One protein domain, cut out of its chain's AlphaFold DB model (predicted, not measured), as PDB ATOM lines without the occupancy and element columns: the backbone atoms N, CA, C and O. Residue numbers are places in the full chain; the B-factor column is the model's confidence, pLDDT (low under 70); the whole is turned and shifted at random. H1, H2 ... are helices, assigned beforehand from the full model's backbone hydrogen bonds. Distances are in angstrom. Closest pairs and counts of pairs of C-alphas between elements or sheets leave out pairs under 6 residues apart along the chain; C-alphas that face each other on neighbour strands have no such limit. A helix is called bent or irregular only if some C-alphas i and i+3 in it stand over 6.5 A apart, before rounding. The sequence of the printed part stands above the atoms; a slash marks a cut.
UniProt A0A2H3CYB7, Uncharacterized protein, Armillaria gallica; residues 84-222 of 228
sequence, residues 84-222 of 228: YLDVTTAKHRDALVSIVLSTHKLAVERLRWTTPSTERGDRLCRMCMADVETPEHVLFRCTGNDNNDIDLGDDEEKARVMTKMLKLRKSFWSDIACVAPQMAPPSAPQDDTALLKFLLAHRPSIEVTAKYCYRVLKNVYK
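What this domain is: This is residues 84 to 222 of the 228 residues of an uncharacterized protein of Armillaria gallica (UniProt A0A2H3CYB7). The two longest helices, H4 and H6, lie side by side and run opposite ways, and H1 crosses H6 on the side away from H4. The short H3 sits in the middle; H5 makes a corner with H6 and folds back to pack on H3 with residues 192 to 196, while H2 touches no helix and residues 148 to 154 stick out. The printed part has 139 residues with six named helices, H1 to H6 in order, and no named strand: it is all helix, with mostly crossed packing. It is compact, with a radius of gyration of the C-alphas of 15.2 A and spans of 43 by 31 by 29 A.

How they stand to each other: Start at H4, residues 155 to 179, the longest helix; it touches H6, residues 203 to 220, at a shallow tilt of 3 degrees, opposite ways, and the closest C-alphas, of Val 161 and Asn 219, are 6.0 A apart. H6 is the hub, touching four helices. H1, residues 90 to 100, touches it about perpendicular at 85 degrees, with the C-alphas of His 92 and Ala 210 closest at 4.9 A; H1 and H4 are apart. H3, residues 135 to 141, only just touches H6, with 3 pairs of C-alphas within 8 A, the closest being Leu 139 and Val 216 at 6.9 A. H5, residues 189 to 201, touches H3 at a steep tilt of 61 degrees, opposite ways; look at the C-alphas of Glu 136 and Asp 192, the closest at 5.7 A. H5 and H6 touch only at the corner, where the C-alphas of Leu 200 and Ile 206 are closest at 6.4 A. H2, residues 107 to 110, is apart from H4, H5 and H6, among others. Every O i to N i+4 pair is within hydrogen-bond range in H1, H3 and H4, against 7 of 9 in H5 and 12 of 14 in H6; H2 is too short for such a pair.

Where its parts are: Find C-alpha 155 at (-10.430, -27.388, -54.752); from there H4 runs 35.8 A to C-alpha 179. H6 ends at C-alpha 220, (1.077, -33.228, -50.870), after 25.8 A. H5 spans 19.9 A, H1 15.2 A from C-alpha 90 at (11.766, -46.645, -41.965), H3 9.8 A and H2 4.9 A. H5 and H6 are irregular: C-alphas 190 and 193 are 7.1 A apart, and C-alphas 204 and 207 are 7.6 A apart.

The domain as a whole: Look for the farthest C-alphas at Pro 116 and Cys 178, 46.4 A apart. The printed part has no cut. The links H2 to H3 and H3 to H4 are long, with 24 and 13 residues; the link H5 to H6 is tight. Mean pLDDT of the printed part is 91.6, but residues 146 to 154 are under 70.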
ATOM      1  N   TYR A  84      20.087 -38.137 -40.134       93.56
ATOM      2  CA  TYR A  84      18.804 -38.498 -40.753       93.56
ATOM      3  C   TYR A  84      18.690 -39.982 -41.143       93.56
ATOM      4  O   TYR A  84      17.584 -40.445 -41.406       93.56
ATOM      5  N   LEU A  85      19.800 -40.729 -41.183       95.88
ATOM      6  CA  LEU A  85      19.808 -42.177 -41.407       95.88
ATOM      7  C   LEU A  85      19.609 -42.973 -40.108       95.88
ATOM      8  O   LEU A  85      19.231 -44.138 -40.186       95.88
ATOM      9  N   ASP A  86      19.792 -42.346 -38.942       95.81
ATOM     10  CA  ASP A  86      19.561 -42.965 -37.628       95.81
ATOM     11  C   ASP A  86      18.074 -42.951 -37.221       95.81
ATOM     12  O   ASP A  86      17.714 -43.467 -36.167       95.81
ATOM     13  N   VAL A  87      17.195 -42.364 -38.045       97.81
ATOM     14  CA  VAL A  87      15.746 -42.342 -37.808       97.81
ATOM     15  C   VAL A  87      15.214 -43.770 -37.741       97.81
ATOM     16  O   VAL A  87      15.348 -44.545 -38.693       97.81
ATOM     17  N   THR A  88      14.568 -44.094 -36.627       97.94
ATOM     18  CA  THR A  88      14.086 -45.439 -36.286       97.94
ATOM     19  C   THR A  88      13.015 -45.931 -37.257       97.94
ATOM     20  O   THR A  88      13.085 -47.044 -37.782       97.94
ATOM     21  N   THR A  89      12.031 -45.081 -37.555       98.44
ATOM     22  CA  THR A  89      10.902 -45.442 -38.415       98.44
ATOM     23  C   THR A  89      11.303 -45.381 -39.889       98.44
ATOM     24  O   THR A  89      11.503 -44.297 -40.437       98.44
ATOM     25  N   ALA A  90      11.325 -46.534 -40.569       98.50
ATOM     26  CA  ALA A  90      11.766 -46.645 -41.965       98.50
ATOM     27  C   ALA A  90      11.072 -45.648 -42.912       98.50
ATOM     28  O   ALA A  90      11.743 -44.886 -43.594       98.50
ATOM     29  N   LYS A  91       9.736 -45.539 -42.869       98.56
ATOM     30  CA  LYS A  91       8.984 -44.602 -43.731       98.56
ATOM     31  C   LYS A  91       9.341 -43.128 -43.498       98.56
ATOM     32  O   LYS A  91       9.255 -42.321 -44.421       98.56
ATOM     33  N   HIS A  92       9.707 -42.764 -42.268       98.62
ATOM     34  CA  HIS A  92      10.132 -41.402 -41.936       98.62
ATOM     35  C   HIS A  92      11.551 -41.138 -42.441       98.62
ATOM     36  O   HIS A  92      11.813 -40.090 -43.034       98.62
ATOM     37  N   ARG A  93      12.443 -42.118 -42.262       98.44
ATOM     38  CA  ARG A  93      13.802 -42.093 -42.800       98.44
ATOM     39  C   ARG A  93      13.792 -41.965 -44.323       98.44
ATOM     40  O   ARG A  93      14.444 -41.072 -44.849       98.44
ATOM     41  N   ASP A  94      12.995 -42.775 -45.013       98.44
ATOM     42  CA  ASP A  94      12.873 -42.749 -46.475       98.44
ATOM     43  C   ASP A  94      12.376 -41.390 -46.977       98.44
ATOM     44  O   ASP A  94      12.879 -40.871 -47.971       98.44
ATOM     45  N   ALA A  95      11.434 -40.764 -46.261       98.44
ATOM     46  CA  ALA A  95      10.969 -39.421 -46.589       98.44
ATOM     47  C   ALA A  95      12.104 -38.386 -46.506       98.44
ATOM     48  O   ALA A  95      12.289 -37.626 -47.460       98.44
ATOM     49  N   LEU A  96      12.901 -38.385 -45.429       97.81
ATOM     50  CA  LEU A  96      14.061 -37.490 -45.314       97.81
ATOM     51  C   LEU A  96      15.122 -37.779 -46.371       97.81
ATOM     52  O   LEU A  96      15.608 -36.851 -47.011       97.81
ATOM     53  N   VAL A  97      15.457 -39.049 -46.592       97.94
ATOM     54  CA  VAL A  97      16.421 -39.447 -47.623       97.94
ATOM     55  C   VAL A  97      15.946 -38.985 -49.000       97.94
ATOM     56  O   VAL A  97      16.749 -38.461 -49.767       97.94
ATOM     57  N   SER A  98      14.643 -39.081 -49.292       98.25
ATOM     58  CA  SER A  98      14.092 -38.608 -50.564       98.25
ATOM     59  C   SER A  98      14.191 -37.093 -50.747       98.25
ATOM     60  O   SER A  98      14.402 -36.628 -51.867       98.25
ATOM     61  N   ILE A  99      14.088 -36.330 -49.654       98.19
ATOM     62  CA  ILE A  99      14.322 -34.883 -49.646       98.19
ATOM     63  C   ILE A  99      15.798 -34.596 -49.924       98.19
ATOM     64  O   ILE A  99      16.125 -33.885 -50.870       98.19
ATOM     65  N   VAL A 100      16.691 -35.205 -49.143       97.00
ATOM     66  CA  VAL A 100      18.139 -34.954 -49.197       97.00
ATOM     67  C   VAL A 100      18.758 -35.351 -50.537       97.00
ATOM     68  O   VAL A 100      19.630 -34.646 -51.041       97.00
ATOM     69  N   LEU A 101      18.319 -36.470 -51.114       96.31
ATOM     70  CA  LEU A 101      18.851 -37.007 -52.369       96.31
ATOM     71  C   LEU A 101      18.050 -36.572 -53.604       96.31
ATOM     72  O   LEU A 101      18.344 -37.030 -54.706       96.31
ATOM     73  N   SER A 102      17.055 -35.692 -53.438       96.44
ATOM     74  CA  SER A 102      16.197 -35.208 -54.525       96.44
ATOM     75  C   SER A 102      15.530 -36.348 -55.317       96.44
ATOM     76  O   SER A 102      15.490 -36.349 -56.543       96.44
ATOM     77  N   THR A 103      14.999 -37.351 -54.607       97.00
ATOM     78  CA  THR A 103      14.212 -38.461 -55.188       97.00
ATOM     79  C   THR A 103      12.715 -38.361 -54.861       97.00
ATOM     80  O   THR A 103      11.934 -39.276 -55.121       97.00
ATOM     81  N   HIS A 104      12.293 -37.229 -54.294       97.44
ATOM     82  CA  HIS A 104      10.910 -36.905 -53.947       97.44
ATOM     83  C   HIS A 104      10.022 -36.594 -55.173       97.44
ATOM     84  O   HIS A 104      10.501 -36.316 -56.272       97.44
ATOM     85  N   LYS A 105       8.693 -36.549 -54.978       97.38
ATOM     86  CA  LYS A 105       7.699 -36.284 -56.043       97.38
ATOM     87  C   LYS A 105       7.231 -34.822 -56.145       97.38
ATOM     88  O   LYS A 105       6.179 -34.561 -56.727       97.38
ATOM     89  N   LEU A 106       7.978 -33.879 -55.572       97.88
ATOM     90  CA  LEU A 106       7.717 -32.443 -55.729       97.88
ATOM     91  C   LEU A 106       8.078 -31.942 -57.138       97.88
ATOM     92  O   LEU A 106       8.960 -32.510 -57.795       97.88
ATOM     93  N   ALA A 107       7.414 -30.881 -57.588       97.00
ATOM     94  CA  ALA A 107       7.480 -30.355 -58.948       97.00
ATOM     95  C   ALA A 107       8.894 -29.920 -59.335       97.00
ATOM     96  O   ALA A 107       9.321 -30.212 -60.453       97.00
ATOM     97  N   VAL A 108       9.672 -29.352 -58.398       96.19
ATOM     98  CA  VAL A 108      11.069 -28.945 -58.646       96.19
ATOM     99  C   VAL A 108      11.926 -30.078 -59.224       96.19
ATOM    100  O   VAL A 108      12.838 -29.821 -60.019       96.19
ATOM    101  N   GLU A 109      11.618 -31.327 -58.861       95.44
ATOM    102  CA  GLU A 109      12.285 -32.508 -59.399       95.44
ATOM    103  C   GLU A 109      11.480 -33.183 -60.508       95.44
ATOM    104  O   GLU A 109      12.044 -33.510 -61.546       95.44
ATOM    105  N   ARG A 110      10.170 -33.386 -60.340       95.31
ATOM    106  CA  ARG A 110       9.374 -34.159 -61.306       95.31
ATOM    107  C   ARG A 110       9.229 -33.465 -62.657       95.31
ATOM    108  O   ARG A 110       9.403 -34.132 -63.672       95.31
ATOM    109  N   LEU A 111       9.015 -32.151 -62.674       94.94
ATOM    110  CA  LEU A 111       8.903 -31.365 -63.909       94.94
ATOM    111  C   LEU A 111      10.261 -31.078 -64.568       94.94
ATOM    112  O   LEU A 111      10.336 -30.476 -65.628       94.94
ATOM    113  N   ARG A 112      11.367 -31.542 -63.977       92.25
ATOM    114  CA  ARG A 112      12.655 -31.588 -64.681       92.25
ATOM    115  C   ARG A 112      12.655 -32.642 -65.791       92.25
ATOM    116  O   ARG A 112      13.392 -32.494 -66.759       92.25
ATOM    117  N   TRP A 113      11.877 -33.708 -65.624       92.25
ATOM    118  CA  TRP A 113      11.897 -34.883 -66.497       92.25
ATOM    119  C   TRP A 113      10.803 -34.867 -67.571       92.25
ATOM    120  O   TRP A 113      10.643 -35.850 -68.289       92.25
ATOM    121  N   THR A 114      10.031 -33.784 -67.665       91.88
ATOM    122  CA  THR A 114       9.056 -33.576 -68.741       91.88
ATOM    123  C   THR A 114       9.757 -33.333 -70.078       91.88
ATOM    124  O   THR A 114      10.961 -33.076 -70.134       91.88
ATOM    125  N   THR A 115       9.014 -33.472 -71.177       91.06
ATOM    126  CA  THR A 115       9.495 -33.183 -72.534       91.06
ATOM    127  C   THR A 115       8.505 -32.231 -73.217       91.06
ATOM    128  O   THR A 115       7.391 -32.667 -73.500       91.06
ATOM    129  N   PRO A 116       8.878 -30.958 -73.465       90.31
ATOM    130  CA  PRO A 116      10.138 -30.321 -73.056       90.31
ATOM    131  C   PRO A 116      10.277 -30.226 -71.526       90.31
ATOM    132  O   PRO A 116       9.287 -30.269 -70.797       90.31
ATOM    133  N   SER A 117      11.517 -30.124 -71.035       91.94
ATOM    134  CA  SER A 117      11.775 -29.936 -69.599       91.94
ATOM    135  C   SER A 117      11.251 -28.572 -69.164       91.94
ATOM    136  O   SER A 117      11.599 -27.565 -69.778       91.94
ATOM    137  N   THR A 118      10.456 -28.526 -68.098       93.50
ATOM    138  CA  THR A 118       9.936 -27.266 -67.554       93.50
ATOM    139  C   THR A 118      11.066 -26.490 -66.878       93.50
ATOM    140  O   THR A 118      11.821 -27.061 -66.073       93.50
ATOM    141  N   GLU A 119      11.201 -25.193 -67.159       94.25
ATOM    142  CA  GLU A 119      12.203 -24.351 -66.502       94.25
ATOM    143  C   GLU A 119      11.976 -24.296 -64.992       94.25
ATOM    144  O   GLU A 119      10.859 -24.444 -64.514       94.25
ATOM    145  N   ARG A 120      13.041 -24.115 -64.197       94.19
ATOM    146  CA  ARG A 120      12.933 -24.202 -62.727       94.19
ATOM    147  C   ARG A 120      11.923 -23.201 -62.154       94.19
ATOM    148  O   ARG A 120      11.266 -23.560 -61.181       94.19
ATOM    149  N   GLY A 121      11.850 -21.991 -62.715       94.88
ATOM    150  CA  GLY A 121      10.922 -20.940 -62.284       94.88
ATOM    151  C   GLY A 121       9.457 -21.349 -62.427       94.88
ATOM    152  O   GLY A 121       8.669 -21.071 -61.534       94.88
ATOM    153  N   ASP A 122       9.144 -22.137 -63.457       94.81
ATOM    154  CA  ASP A 122       7.773 -22.546 -63.791       94.81
ATOM    155  C   ASP A 122       7.349 -23.855 -63.109       94.81
ATOM    156  O   ASP A 122       6.240 -24.352 -63.305       94.81
ATOM    157  N   ARG A 123       8.210 -24.449 -62.270       95.69
ATOM    158  CA  ARG A 123       7.883 -25.667 -61.503       95.69
ATOM    159  C   ARG A 123       7.087 -25.321 -60.248       95.69
ATOM    160  O   ARG A 123       7.529 -25.609 -59.130       95.69
ATOM    161  N   LEU A 124       5.953 -24.658 -60.445       95.94
ATOM    162  CA  LEU A 124       5.158 -24.045 -59.390       95.94
ATOM    163  C   LEU A 124       4.547 -25.084 -58.439       95.94
ATOM    164  O   LEU A 124       4.312 -26.247 -58.780       95.94
ATOM    165  N   CYS A 125       4.320 -24.653 -57.205       95.88
ATOM    166  CA  CYS A 125       3.696 -25.422 -56.145       95.88
ATOM    167  C   CYS A 125       2.264 -25.769 -56.515       95.88
ATOM    168  O   CYS A 125       1.460 -24.885 -56.796       95.88
ATOM    169  N   ARG A 126       1.906 -27.053 -56.418       94.19
ATOM    170  CA  ARG A 126       0.546 -27.501 -56.744       94.19
ATOM    171  C   ARG A 126      -0.528 -26.925 -55.823       94.19
ATOM    172  O   ARG A 126      -1.708 -26.991 -56.138       94.19
ATOM    173  N   MET A 127      -0.118 -26.397 -54.669       92.25
ATOM    174  CA  MET A 127      -1.007 -25.808 -53.675       92.25
ATOM    175  C   MET A 127      -1.231 -24.316 -53.936       92.25
ATOM    176  O   MET A 127      -2.363 -23.913 -54.181       92.25
ATOM    177  N   CYS A 128      -0.175 -23.497 -53.899       92.69
ATOM    178  CA  CYS A 128      -0.314 -22.043 -54.044       92.69
ATOM    179  C   CYS A 128      -0.189 -21.530 -55.479       92.69
ATOM    180  O   CYS A 128      -0.627 -20.422 -55.743       92.69
ATOM    181  N   MET A 129       0.413 -22.304 -56.390       92.56
ATOM    182  CA  MET A 129       0.653 -21.921 -57.790       92.56
ATOM    183  C   MET A 129       1.438 -20.605 -57.953       92.56
ATOM    184  O   MET A 129       1.408 -20.005 -59.017       92.56
ATOM    185  N   ALA A 130       2.152 -20.164 -56.911       91.19
ATOM    186  CA  ALA A 130       2.852 -18.877 -56.881       91.19
ATOM    187  C   ALA A 130       4.378 -19.018 -56.767       91.19
ATOM    188  O   ALA A 130       5.121 -18.260 -57.377       91.19
ATOM    189  N   ASP A 131       4.853 -20.021 -56.021       94.06
ATOM    190  CA  ASP A 131       6.279 -20.278 -55.800       94.06
ATOM    191  C   ASP A 131       6.690 -21.643 -56.351       94.06
ATOM    192  O   ASP A 131       5.874 -22.561 -56.436       94.06
ATOM    193  N   VAL A 132       7.982 -21.832 -56.626       95.88
ATOM    194  CA  VAL A 132       8.551 -23.140 -56.999       95.88
ATOM    195  C   VAL A 132       8.298 -24.184 -55.899       95.88
ATOM    196  O   VAL A 132       8.578 -23.941 -54.723       95.88
ATOM    197  N   GLU A 133       7.848 -25.389 -56.271       97.25
ATOM    198  CA  GLU A 133       7.558 -26.486 -55.332       97.25
ATOM    199  C   GLU A 133       8.834 -27.154 -54.784       97.25
ATOM    200  O   GLU A 133       9.176 -28.291 -55.130       97.25
ATOM    201  N   THR A 134       9.571 -26.446 -53.932       97.38
ATOM    202  CA  THR A 134      10.734 -26.984 -53.214       97.38
ATOM    203  C   THR A 134      10.322 -27.654 -51.897       97.38
ATOM    204  O   THR A 134       9.243 -27.364 -51.366       97.38
ATOM    205  N   PRO A 135      11.164 -28.543 -51.327       97.88
ATOM    206  CA  PRO A 135      10.943 -29.066 -49.981       97.88
ATOM    207  C   PRO A 135      10.725 -27.955 -48.948       97.88
ATOM    208  O   PRO A 135       9.785 -28.031 -48.167       97.88
ATOM    209  N   GLU A 136      11.543 -26.907 -48.977       97.25
ATOM    210  CA  GLU A 136      11.467 -25.748 -48.088       97.25
ATOM    211  C   GLU A 136      10.118 -25.037 -48.170       97.25
ATOM    212  O   GLU A 136       9.455 -24.861 -47.148       97.25
ATOM    213  N   HIS A 137       9.679 -24.698 -49.388       96.44
ATOM    214  CA  HIS A 137       8.403 -24.027 -49.598       96.44
ATOM    215  C   HIS A 137       7.258 -24.873 -49.027       96.44
ATOM    216  O   HIS A 137       6.455 -24.396 -48.226       96.44
ATOM    217  N   VAL A 138       7.220 -26.161 -49.373       97.12
ATOM    218  CA  VAL A 138       6.177 -27.094 -48.933       97.12
ATOM    219  C   VAL A 138       6.181 -27.287 -47.410       97.12
ATOM    220  O   VAL A 138       5.123 -27.279 -46.770       97.12
ATOM    221  N   LEU A 139       7.363 -27.447 -46.808       97.44
ATOM    222  CA  LEU A 139       7.516 -27.710 -45.379       97.44
ATOM    223  C   LEU A 139       7.268 -26.457 -44.534       97.44
ATOM    224  O   LEU A 139       6.618 -26.560 -43.492       97.44
ATOM    225  N   PHE A 140       7.730 -25.280 -44.945       96.19
ATOM    226  CA  PHE A 140       7.774 -24.121 -44.048       96.19
ATOM    227  C   PHE A 140       6.840 -22.984 -44.440       96.19
ATOM    228  O   PHE A 140       6.332 -22.317 -43.541       96.19
ATOM    229  N   ARG A 141       6.553 -22.790 -45.732       93.50
ATOM    230  CA  ARG A 141       5.907 -21.554 -46.205       93.50
ATOM    231  C   ARG A 141       4.506 -21.722 -46.730       93.50
ATOM    232  O   ARG A 141       3.645 -20.929 -46.384       93.50
ATOM    233  N   CYS A 142       4.285 -22.743 -47.547       94.06
ATOM    234  CA  CYS A 142       3.087 -22.852 -48.361       94.06
ATOM    235  C   CYS A 142       1.819 -22.684 -47.513       94.06
ATOM    236  O   CYS A 142       1.621 -23.433 -46.548       94.06
ATOM    237  N   THR A 143       0.990 -21.701 -47.847       91.50
ATOM    238  CA  THR A 143      -0.296 -21.422 -47.186       91.50
ATOM    239  C   THR A 143      -1.498 -21.825 -48.034       91.50
ATOM    240  O   THR A 143      -2.599 -21.902 -47.506       91.50
ATOM    241  N   GLY A 144      -1.266 -22.216 -49.289       88.25
ATOM    242  CA  GLY A 144      -2.313 -22.414 -50.288       88.25
ATOM    243  C   GLY A 144      -2.407 -21.199 -51.204       88.25
ATOM    244  O   GLY A 144      -1.599 -20.280 -51.095       88.25
ATOM    245  N   ASN A 145      -3.334 -21.241 -52.156       80.31
ATOM    246  CA  ASN A 145      -3.685 -20.062 -52.936       80.31
ATOM    247  C   ASN A 145      -4.728 -19.283 -52.122       80.31
ATOM    248  O   ASN A 145      -5.814 -19.808 -51.901       80.31
ATOM    249  N   ASP A 146      -4.397 -18.080 -51.652       61.47
ATOM    250  CA  ASP A 146      -5.351 -17.215 -50.935       61.47
ATOM    251  C   ASP A 146      -6.338 -16.519 -51.906       61.47
ATOM    252  O   ASP A 146      -7.290 -15.869 -51.472       61.47
ATOM    253  N   ASN A 147      -6.139 -16.662 -53.226       51.12
ATOM    254  CA  ASN A 147      -6.991 -16.071 -54.259       51.12
ATOM    255  C   ASN A 147      -8.162 -17.012 -54.603       51.12
ATOM    256  O   ASN A 147      -7.993 -17.995 -55.325       51.12
ATOM    257  N   ASN A 148      -9.342 -16.683 -54.072       46.19
ATOM    258  CA  ASN A 148     -10.615 -17.424 -54.097       46.19
ATOM    259  C   ASN A 148     -11.319 -17.579 -55.476       46.19
ATOM    260  O   ASN A 148     -12.536 -17.720 -55.494       46.19
ATOM    261  N   ASP A 149     -10.624 -17.562 -56.617       46.81
ATOM    262  CA  ASP A 149     -11.285 -17.364 -57.929       46.81
ATOM    263  C   ASP A 149     -11.192 -18.523 -58.946       46.81
ATOM    264  O   ASP A 149     -11.304 -18.280 -60.147       46.81
ATOM    265  N   ILE A 150     -11.019 -19.794 -58.543       49.72
ATOM    266  CA  ILE A 150     -11.019 -20.909 -59.520       49.72
ATOM    267  C   ILE A 150     -11.825 -22.130 -59.044       49.72
ATOM    268  O   ILE A 150     -11.425 -22.829 -58.136       49.72
ATOM    269  N   ASP A 151     -12.944 -22.368 -59.731       47.22
ATOM    270  CA  ASP A 151     -13.686 -23.619 -59.972       47.22
ATOM    271  C   ASP A 151     -13.673 -24.773 -58.929       47.22
ATOM    272  O   ASP A 151     -12.710 -25.509 -58.717       47.22
ATOM    273  N   LEU A 152     -14.861 -25.024 -58.370       48.69
ATOM    274  CA  LEU A 152     -15.174 -25.777 -57.142       48.69
ATOM    275  C   LEU A 152     -15.082 -27.323 -57.221       48.69
ATOM    276  O   LEU A 152     -15.698 -28.016 -56.410       48.69
ATOM    277  N   GLY A 153     -14.341 -27.893 -58.172       52.66
ATOM    278  CA  GLY A 153     -14.225 -29.353 -58.342       52.66
ATOM    279  C   GLY A 153     -12.975 -29.966 -57.698       52.66
ATOM    280  O   GLY A 153     -13.070 -30.856 -56.852       52.66
ATOM    281  N   ASP A 154     -11.799 -29.460 -58.078       57.84
ATOM    282  CA  ASP A 154     -10.484 -29.936 -57.606       57.84
ATOM    283  C   ASP A 154     -10.027 -29.257 -56.301       57.84
ATOM    284  O   ASP A 154      -9.053 -29.665 -55.653       57.84
ATOM    285  N   ASP A 155     -10.772 -28.240 -55.878       70.31
ATOM    286  CA  ASP A 155     -10.430 -27.388 -54.752       70.31
ATOM    287  C   ASP A 155     -10.719 -28.021 -53.388       70.31
ATOM    288  O   ASP A 155     -10.038 -27.697 -52.412       70.31
ATOM    289  N   GLU A 156     -11.641 -28.984 -53.275       81.12
ATOM    290  CA  GLU A 156     -11.991 -29.536 -51.960       81.12
ATOM    291  C   GLU A 156     -10.884 -30.441 -51.381       81.12
ATOM    292  O   GLU A 156     -10.477 -30.269 -50.226       81.12
ATOM    293  N   GLU A 157     -10.343 -31.390 -52.158       85.62
ATOM    294  CA  GLU A 157      -9.225 -32.246 -51.708       85.62
ATOM    295  C   GLU A 157      -7.982 -31.385 -51.436       85.62
ATOM    296  O   GLU A 157      -7.298 -31.576 -50.423       85.62
ATOM    297  N   LYS A 158      -7.723 -30.388 -52.291       87.31
ATOM    298  CA  LYS A 158      -6.622 -29.433 -52.141       87.31
ATOM    299  C   LYS A 158      -6.766 -28.599 -50.865       87.31
ATOM    300  O   LYS A 158      -5.826 -28.556 -50.066       87.31
ATOM    301  N   ALA A 159      -7.944 -28.037 -50.592       87.69
ATOM    302  CA  ALA A 159      -8.241 -27.284 -49.372       87.69
ATOM    303  C   ALA A 159      -8.148 -28.161 -48.111       87.69
ATOM    304  O   ALA A 159      -7.567 -27.753 -47.093       87.69
ATOM    305  N   ARG A 160      -8.642 -29.406 -48.171       90.69
ATOM    306  CA  ARG A 160      -8.510 -30.397 -47.088       90.69
ATOM    307  C   ARG A 160      -7.044 -30.724 -46.806       90.69
ATOM    308  O   ARG A 160      -6.623 -30.751 -45.641       90.69
ATOM    309  N   VAL A 161      -6.247 -30.959 -47.851       92.94
ATOM    310  CA  VAL A 161      -4.804 -31.203 -47.735       92.94
ATOM    311  C   VAL A 161      -4.094 -29.980 -47.161       92.94
ATOM    312  O   VAL A 161      -3.307 -30.140 -46.224       92.94
ATOM    313  N   MET A 162      -4.414 -28.777 -47.632       92.62
ATOM    314  CA  MET A 162      -3.798 -27.537 -47.167       92.62
ATOM    315  C   MET A 162      -4.104 -27.275 -45.690       92.62
ATOM    316  O   MET A 162      -3.188 -27.101 -44.884       92.62
ATOM    317  N   THR A 163      -5.369 -27.399 -45.282       93.25
ATOM    318  CA  THR A 163      -5.790 -27.301 -43.873       93.25
ATOM    319  C   THR A 163      -5.000 -28.269 -42.991       93.25
ATOM    320  O   THR A 163      -4.548 -27.932 -41.891       93.25
ATOM    321  N   LYS A 164      -4.792 -29.495 -43.475       95.81
ATOM    322  CA  LYS A 164      -4.010 -30.501 -42.762       95.81
ATOM    323  C   LYS A 164      -2.525 -30.153 -42.711       95.81
ATOM    324  O   LYS A 164      -1.910 -30.368 -41.669       95.81
ATOM    325  N   MET A 165      -1.949 -29.613 -43.783       95.31
ATOM    326  CA  MET A 165      -0.561 -29.148 -43.807       95.31
ATOM    327  C   MET A 165      -0.328 -28.004 -42.815       95.31
ATOM    328  O   MET A 165       0.632 -28.073 -42.051       95.31
ATOM    329  N   LEU A 166      -1.236 -27.024 -42.738       95.19
ATOM    330  CA  LEU A 166      -1.163 -25.932 -41.758       95.19
ATOM    331  C   LEU A 166      -1.189 -26.463 -40.316       95.19
ATOM    332  O   LEU A 166      -0.344 -26.096 -39.496       95.19
ATOM    333  N   LYS A 167      -2.101 -27.399 -40.015       97.19
ATOM    334  CA  LYS A 167      -2.168 -28.065 -38.701       97.19
ATOM    335  C   LYS A 167      -0.890 -28.846 -38.385       97.19
ATOM    336  O   LYS A 167      -0.389 -28.771 -37.264       97.19
ATOM    337  N   LEU A 168      -0.349 -29.577 -39.363       97.94
ATOM    338  CA  LEU A 168       0.906 -30.314 -39.207       97.94
ATOM    339  C   LEU A 168       2.079 -29.375 -38.930       97.94
ATOM    340  O   LEU A 168       2.873 -29.682 -38.049       97.94
ATOM    341  N   ARG A 169       2.171 -28.245 -39.635       97.06
ATOM    342  CA  ARG A 169       3.235 -27.254 -39.441       97.06
ATOM    343  C   ARG A 169       3.165 -26.623 -38.053       97.06
ATOM    344  O   ARG A 169       4.185 -26.532 -37.379       97.06
ATOM    345  N   LYS A 170       1.964 -26.256 -37.595       96.56
ATOM    346  CA  LYS A 170       1.754 -25.732 -36.236       96.56
ATOM    347  C   LYS A 170       2.175 -26.749 -35.168       96.56
ATOM    348  O   LYS A 170       2.910 -26.401 -34.253       96.56
ATOM    349  N   SER A 171       1.748 -28.007 -35.311       97.69
ATOM    350  CA  SER A 171       2.149 -29.096 -34.406       97.69
ATOM    351  C   SER A 171       3.656 -29.328 -34.433       97.69
ATOM    352  O   SER A 171       4.260 -29.471 -33.382       97.69
ATOM    353  N   PHE A 172       4.268 -29.328 -35.619       98.00
ATOM    354  CA  PHE A 172       5.705 -29.514 -35.778       98.00
ATOM    355  C   PHE A 172       6.499 -28.457 -35.011       98.00
ATOM    356  O   PHE A 172       7.402 -28.813 -34.265       98.00
ATOM    357  N   TRP A 173       6.139 -27.178 -35.133       97.00
ATOM    358  CA  TRP A 173       6.842 -26.119 -34.409       97.00
ATOM    359  C   TRP A 173       6.631 -26.180 -32.896       97.00
ATOM    360  O   TRP A 173       7.564 -25.898 -32.149       97.00
ATOM    361  N   SER A 174       5.456 -26.625 -32.443       96.75
ATOM    362  CA  SER A 174       5.229 -26.923 -31.025       96.75
ATOM    363  C   SER A 174       6.141 -28.053 -30.532       96.75
ATOM    364  O   SER A 174       6.775 -27.912 -29.492       96.75
ATOM    365  N   ASP A 175       6.245 -29.149 -31.288       97.31
ATOM    366  CA  ASP A 175       7.090 -30.295 -30.932       97.31
ATOM    367  C   ASP A 175       8.584 -29.915 -30.951       97.31
ATOM    368  O   ASP A 175       9.354 -30.343 -30.090       97.31
ATOM    369  N   ILE A 176       9.002 -29.084 -31.914       97.31
ATOM    370  CA  ILE A 176      10.377 -28.582 -32.030       97.31
ATOM    371  C   ILE A 176      10.745 -27.695 -30.846       97.31
ATOM    372  O   ILE A 176      11.829 -27.873 -30.297       97.31
ATOM    373  N   ALA A 177       9.849 -26.814 -30.400       96.25
ATOM    374  CA  ALA A 177      10.095 -25.970 -29.232       96.25
ATOM    375  C   ALA A 177      10.398 -26.795 -27.965       96.25
ATOM    376  O   ALA A 177      11.178 -26.355 -27.122       96.25
ATOM    377  N   CYS A 178       9.848 -28.009 -27.847       96.12
ATOM    378  CA  CYS A 178      10.125 -28.906 -26.724       96.12
ATOM    379  C   CYS A 178      11.511 -29.571 -26.784       96.12
ATOM    380  O   CYS A 178      12.102 -29.830 -25.739       96.12
ATOM    381  N   VAL A 179      12.027 -29.884 -27.978       96.00
ATOM    382  CA  VAL A 179      13.271 -30.673 -28.147       96.00
ATOM    383  C   VAL A 179      14.472 -29.851 -28.622       96.00
ATOM    384  O   VAL A 179      15.610 -30.318 -28.575       96.00
ATOM    385  N   ALA A 180      14.221 -28.649 -29.128       94.12
ATOM    386  CA  ALA A 180      15.206 -27.739 -29.694       94.12
ATOM    387  C   ALA A 180      14.704 -26.283 -29.565       94.12
ATOM    388  O   ALA A 180      14.415 -25.647 -30.578       94.12
ATOM    389  N   PRO A 181      14.584 -25.739 -28.339       91.88
ATOM    390  CA  PRO A 181      13.982 -24.422 -28.087       91.88
ATOM    391  C   PRO A 181      14.715 -23.258 -28.769       91.88
ATOM    392  O   PRO A 181      14.135 -22.200 -28.983       91.88
ATOM    393  N   GLN A 182      15.983 -23.446 -29.135       89.81
ATOM    394  CA  GLN A 182      16.761 -22.485 -29.913       89.81
ATOM    395  C   GLN A 182      16.321 -22.379 -31.384       89.81
ATOM    396  O   GLN A 182      16.766 -21.476 -32.089       89.81
ATOM    397  N   MET A 183      15.516 -23.324 -31.881       90.75
ATOM    398  CA  MET A 183      14.990 -23.305 -33.243       90.75
ATOM    399  C   MET A 183      13.665 -22.555 -33.296       90.75
ATOM    400  O   MET A 183      12.758 -22.810 -32.507       90.75
ATOM    401  N   ALA A 184      13.527 -21.699 -34.303       88.69
ATOM    402  CA  ALA A 184      12.304 -20.964 -34.582       88.69
ATOM    403  C   ALA A 184      11.872 -21.163 -36.044       88.69
ATOM    404  O   ALA A 184      12.699 -21.539 -36.885       88.69
ATOM    405  N   PRO A 185      10.591 -20.904 -36.363       87.81
ATOM    406  CA  PRO A 185      10.141 -20.794 -37.742       87.81
ATOM    407  C   PRO A 185      10.985 -19.784 -38.530       87.81
ATOM    408  O   PRO A 185      11.398 -18.769 -37.963       87.81
ATOM    409  N   PRO A 186      11.234 -20.027 -39.828       84.94
ATOM    410  CA  PRO A 186      12.021 -19.109 -40.638       84.94
ATOM    411  C   PRO A 186      11.265 -17.790 -40.817       84.94
ATOM    412  O   PRO A 186      10.076 -17.785 -41.141       84.94
ATOM    413  N   SER A 187      11.961 -16.669 -40.632       84.50
ATOM    414  CA  SER A 187      11.401 -15.328 -40.824       84.50
ATOM    415  C   SER A 187      11.443 -14.882 -42.288       84.50
ATOM    416  O   SER A 187      10.558 -14.144 -42.715       84.50
ATOM    417  N   ALA A 188      12.414 -15.355 -43.085       85.88
ATOM    418  CA  ALA A 188      12.603 -14.934 -44.477       85.88
ATOM    419  C   ALA A 188      13.039 -16.085 -45.422       85.88
ATOM    420  O   ALA A 188      13.654 -17.043 -44.951       85.88
ATOM    421  N   PRO A 189      12.680 -16.062 -46.732       81.69
ATOM    422  CA  PRO A 189      12.892 -17.177 -47.682       81.69
ATOM    423  C   PRO A 189      14.305 -17.730 -47.752       81.69
ATOM    424  O   PRO A 189      14.504 -18.941 -47.841       81.69
ATOM    425  N   GLN A 190      15.284 -16.840 -47.687       84.69
ATOM    426  CA  GLN A 190      16.700 -17.165 -47.755       84.69
ATOM    427  C   GLN A 190      17.172 -18.102 -46.630       84.69
ATOM    428  O   GLN A 190      18.166 -18.808 -46.806       84.69
ATOM    429  N   ASP A 191      16.450 -18.157 -45.510       88.75
ATOM    430  CA  ASP A 191      16.858 -18.925 -44.334       88.75
ATOM    431  C   ASP A 191      16.395 -20.387 -44.390       88.75
ATOM    432  O   ASP A 191      16.919 -21.237 -43.665       88.75
ATOM    433  N   ASP A 192      15.446 -20.724 -45.268       93.88
ATOM    434  CA  ASP A 192      14.777 -22.025 -45.233       93.88
ATOM    435  C   ASP A 192      15.721 -23.197 -45.509       93.88
ATOM    436  O   ASP A 192      15.649 -24.236 -44.847       93.88
ATOM    437  N   THR A 193      16.617 -23.053 -46.489       94.88
ATOM    438  CA  THR A 193      17.573 -24.112 -46.828       94.88
ATOM    439  C   THR A 193      18.572 -24.316 -45.692       94.88
ATOM    440  O   THR A 193      18.910 -25.457 -45.365       94.88
ATOM    441  N   ALA A 194      19.036 -23.231 -45.061       93.00
ATOM    442  CA  ALA A 194      19.928 -23.309 -43.907       93.00
ATOM    443  C   ALA A 194      19.234 -23.989 -42.719       93.00
ATOM    444  O   ALA A 194      19.803 -24.896 -42.105       93.00
ATOM    445  N   LEU A 195      17.974 -23.631 -42.460       94.44
ATOM    446  CA  LEU A 195      17.137 -24.260 -41.447       94.44
ATOM    447  C   LEU A 195      16.925 -25.755 -41.725       94.44
ATOM    448  O   LEU A 195      17.102 -26.575 -40.824       94.44
ATOM    449  N   LEU A 196      16.604 -26.143 -42.963       95.94
ATOM    450  CA  LEU A 196      16.422 -27.551 -43.320       95.94
ATOM    451  C   LEU A 196      17.722 -28.345 -43.137       95.94
ATOM    452  O   LEU A 196      17.703 -29.430 -42.551       95.94
ATOM    453  N   LYS A 197      18.868 -27.795 -43.562       94.75
ATOM    454  CA  LYS A 197      20.189 -28.395 -43.303       94.75
ATOM    455  C   LYS A 197      20.446 -28.571 -41.807       94.75
ATOM    456  O   LYS A 197      20.945 -29.621 -41.396       94.75
ATOM    457  N   PHE A 198      20.086 -27.578 -40.997       93.25
ATOM    458  CA  PHE A 198      20.242 -27.628 -39.547       93.25
ATOM    459  C   PHE A 198      19.369 -28.726 -38.921       93.25
ATOM    460  O   PHE A 198      19.884 -29.574 -38.189       93.25
ATOM    461  N   LEU A 199      18.087 -28.800 -39.290       95.50
ATOM    462  CA  LEU A 199      17.159 -29.844 -38.840       95.50
ATOM    463  C   LEU A 199      17.643 -31.258 -39.207       95.50
ATOM    464  O   LEU A 199      17.555 -32.173 -38.390       95.50
ATOM    465  N   LEU A 200      18.210 -31.437 -40.404       95.06
ATOM    466  CA  LEU A 200      18.766 -32.712 -40.879       95.06
ATOM    467  C   LEU A 200      20.044 -33.150 -40.138       95.06
ATOM    468  O   LEU A 200      20.425 -34.327 -40.193       95.06
ATOM    469  N   ALA A 201      20.742 -32.215 -39.497       93.12
ATOM    470  CA  ALA A 201      21.950 -32.478 -38.721       93.12
ATOM    471  C   ALA A 201      21.668 -32.611 -37.215       93.12
ATOM    472  O   ALA A 201      22.418 -33.301 -36.518       93.12
ATOM    473  N   HIS A 202      20.595 -31.993 -36.721       93.88
ATOM    474  CA  HIS A 202      20.295 -31.885 -35.300       93.88
ATOM    475  C   HIS A 202      19.639 -33.157 -34.742       93.88
ATOM    476  O   HIS A 202      18.467 -33.451 -34.973       93.88
ATOM    477  N   ARG A 203      20.415 -33.925 -33.971       94.50
ATOM    478  CA  ARG A 203      19.997 -35.225 -33.426       94.50
ATOM    479  C   ARG A 203      18.746 -35.159 -32.532       94.50
ATOM    480  O   ARG A 203      17.870 -35.986 -32.757       94.50
ATOM    481  N   PRO A 204      18.592 -34.203 -31.593       96.06
ATOM    482  CA  PRO A 204      17.397 -34.154 -30.742       96.06
ATOM    483  C   PRO A 204      16.076 -33.963 -31.502       96.06
ATOM    484  O   PRO A 204      15.040 -34.448 -31.061       96.06
ATOM    485  N   SER A 205      16.094 -33.292 -32.659       96.56
ATOM    486  CA  SER A 205      14.880 -32.999 -33.433       96.56
ATOM    487  C   SER A 205      14.643 -33.955 -34.601       96.56
ATOM    488  O   SER A 205      13.634 -33.812 -35.299       96.56
ATOM    489  N   ILE A 206      15.544 -34.908 -34.864       97.38
ATOM    490  CA  ILE A 206      15.531 -35.639 -36.136       97.38
ATOM    491  C   ILE A 206      14.288 -36.516 -36.302       97.38
ATOM    492  O   ILE A 206      13.702 -36.538 -37.379       97.38
ATOM    493  N   GLU A 207      13.830 -37.171 -35.234       98.12
ATOM    494  CA  GLU A 207      12.630 -38.018 -35.262       98.12
ATOM    495  C   GLU A 207      11.358 -37.196 -35.510       98.12
ATOM    496  O   GLU A 207      10.521 -37.549 -36.346       98.12
ATOM    497  N   VAL A 208      11.247 -36.045 -34.837       98.06
ATOM    498  CA  VAL A 208      10.145 -35.086 -35.019       98.06
ATOM    499  C   VAL A 208      10.140 -34.554 -36.455       98.06
ATOM    500  O   VAL A 208       9.111 -34.585 -37.134       98.06
ATOM    501  N   THR A 209      11.311 -34.154 -36.954       98.19
ATOM    502  CA  THR A 209      11.509 -33.656 -38.324       98.19
ATOM    503  C   THR A 209      11.147 -34.717 -39.359       98.19
ATOM    504  O   THR A 209      10.427 -34.430 -40.317       98.19
ATOM    505  N   ALA A 210      11.591 -35.959 -39.165       98.62
ATOM    506  CA  ALA A 210      11.347 -37.050 -40.099       98.62
ATOM    507  C   ALA A 210       9.860 -37.414 -40.180       98.62
ATOM    508  O   ALA A 210       9.299 -37.543 -41.275       98.62
ATOM    509  N   LYS A 211       9.193 -37.514 -39.022       98.69
ATOM    510  CA  LYS A 211       7.745 -37.736 -38.933       98.69
ATOM    511  C   LYS A 211       6.972 -36.616 -39.628       98.69
ATOM    512  O   LYS A 211       6.024 -36.900 -40.364       98.69
ATOM    513  N   TYR A 212       7.370 -35.362 -39.415       98.62
ATOM    514  CA  TYR A 212       6.758 -34.207 -40.066       98.62
ATOM    515  C   TYR A 212       6.906 -34.268 -41.590       98.62
ATOM    516  O   TYR A 212       5.893 -34.261 -42.294       98.62
ATOM    517  N   CYS A 213       8.132 -34.440 -42.091       98.62
ATOM    518  CA  CYS A 213       8.418 -34.525 -43.525       98.62
ATOM    519  C   CYS A 213       7.613 -35.639 -44.200       98.62
ATOM    520  O   CYS A 213       6.955 -35.405 -45.214       98.62
ATOM    521  N   TYR A 214       7.584 -36.835 -43.605       98.75
ATOM    522  CA  TYR A 214       6.777 -37.943 -44.115       98.75
ATOM    523  C   TYR A 214       5.289 -37.591 -44.200       98.75
ATOM    524  O   TYR A 214       4.652 -37.832 -45.228       98.75
ATOM    525  N   ARG A 215       4.716 -37.006 -43.138       98.62
ATOM    526  CA  ARG A 215       3.292 -36.641 -43.122       98.62
ATOM    527  C   ARG A 215       2.988 -35.553 -44.143       98.62
ATOM    528  O   ARG A 215       1.963 -35.662 -44.811       98.62
ATOM    529  N   VAL A 216       3.841 -34.543 -44.291       98.38
ATOM    530  CA  VAL A 216       3.653 -33.485 -45.292       98.38
ATOM    531  C   VAL A 216       3.694 -34.068 -46.699       98.38
ATOM    532  O   VAL A 216       2.694 -33.971 -47.409       98.38
ATOM    533  N   LEU A 217       4.773 -34.767 -47.067       98.38
ATOM    534  CA  LEU A 217       4.914 -35.366 -48.397       98.38
ATOM    535  C   LEU A 217       3.759 -36.324 -48.713       98.38
ATOM    536  O   LEU A 217       3.190 -36.267 -49.799       98.38
ATOM    537  N   LYS A 218       3.339 -37.146 -47.741       98.19
ATOM    538  CA  LYS A 218       2.193 -38.052 -47.904       98.19
ATOM    539  C   LYS A 218       0.897 -37.319 -48.262       98.19
ATOM    540  O   LYS A 218       0.084 -37.896 -48.975       98.19
ATOM    541  N   ASN A 219       0.660 -36.114 -47.739       96.69
ATOM    542  CA  ASN A 219      -0.546 -35.353 -48.082       96.69
ATOM    543  C   ASN A 219      -0.370 -34.582 -49.394       96.69
ATOM    544  O   ASN A 219      -1.266 -34.629 -50.224       96.69
ATOM    545  N   VAL A 220       0.789 -33.960 -49.623       95.88
ATOM    546  CA  VAL A 220       1.077 -33.228 -50.870       95.88
ATOM    547  C   VAL A 220       0.953 -34.131 -52.092       95.88
ATOM    548  O   VAL A 220       0.383 -33.734 -53.099       95.88
ATOM    549  N   TYR A 221       1.417 -35.379 -51.995       96.44
ATOM    550  CA  TYR A 221       1.360 -36.334 -53.105       96.44
ATOM    551  C   TYR A 221      -0.050 -36.815 -53.462       96.44
ATOM    552  O   TYR A 221      -0.187 -37.545 -54.439       96.44
ATOM    553  N   LYS A 222      -1.074 -36.449 -52.684       94.25
ATOM    554  CA  LYS A 222      -2.474 -36.712 -53.038       94.25
ATOM    555  C   LYS A 222      -3.019 -35.715 -54.046       94.25
ATOM    556  O   LYS A 222      -3.925 -36.056 -54.790       94.25
TER     557      LYS A 222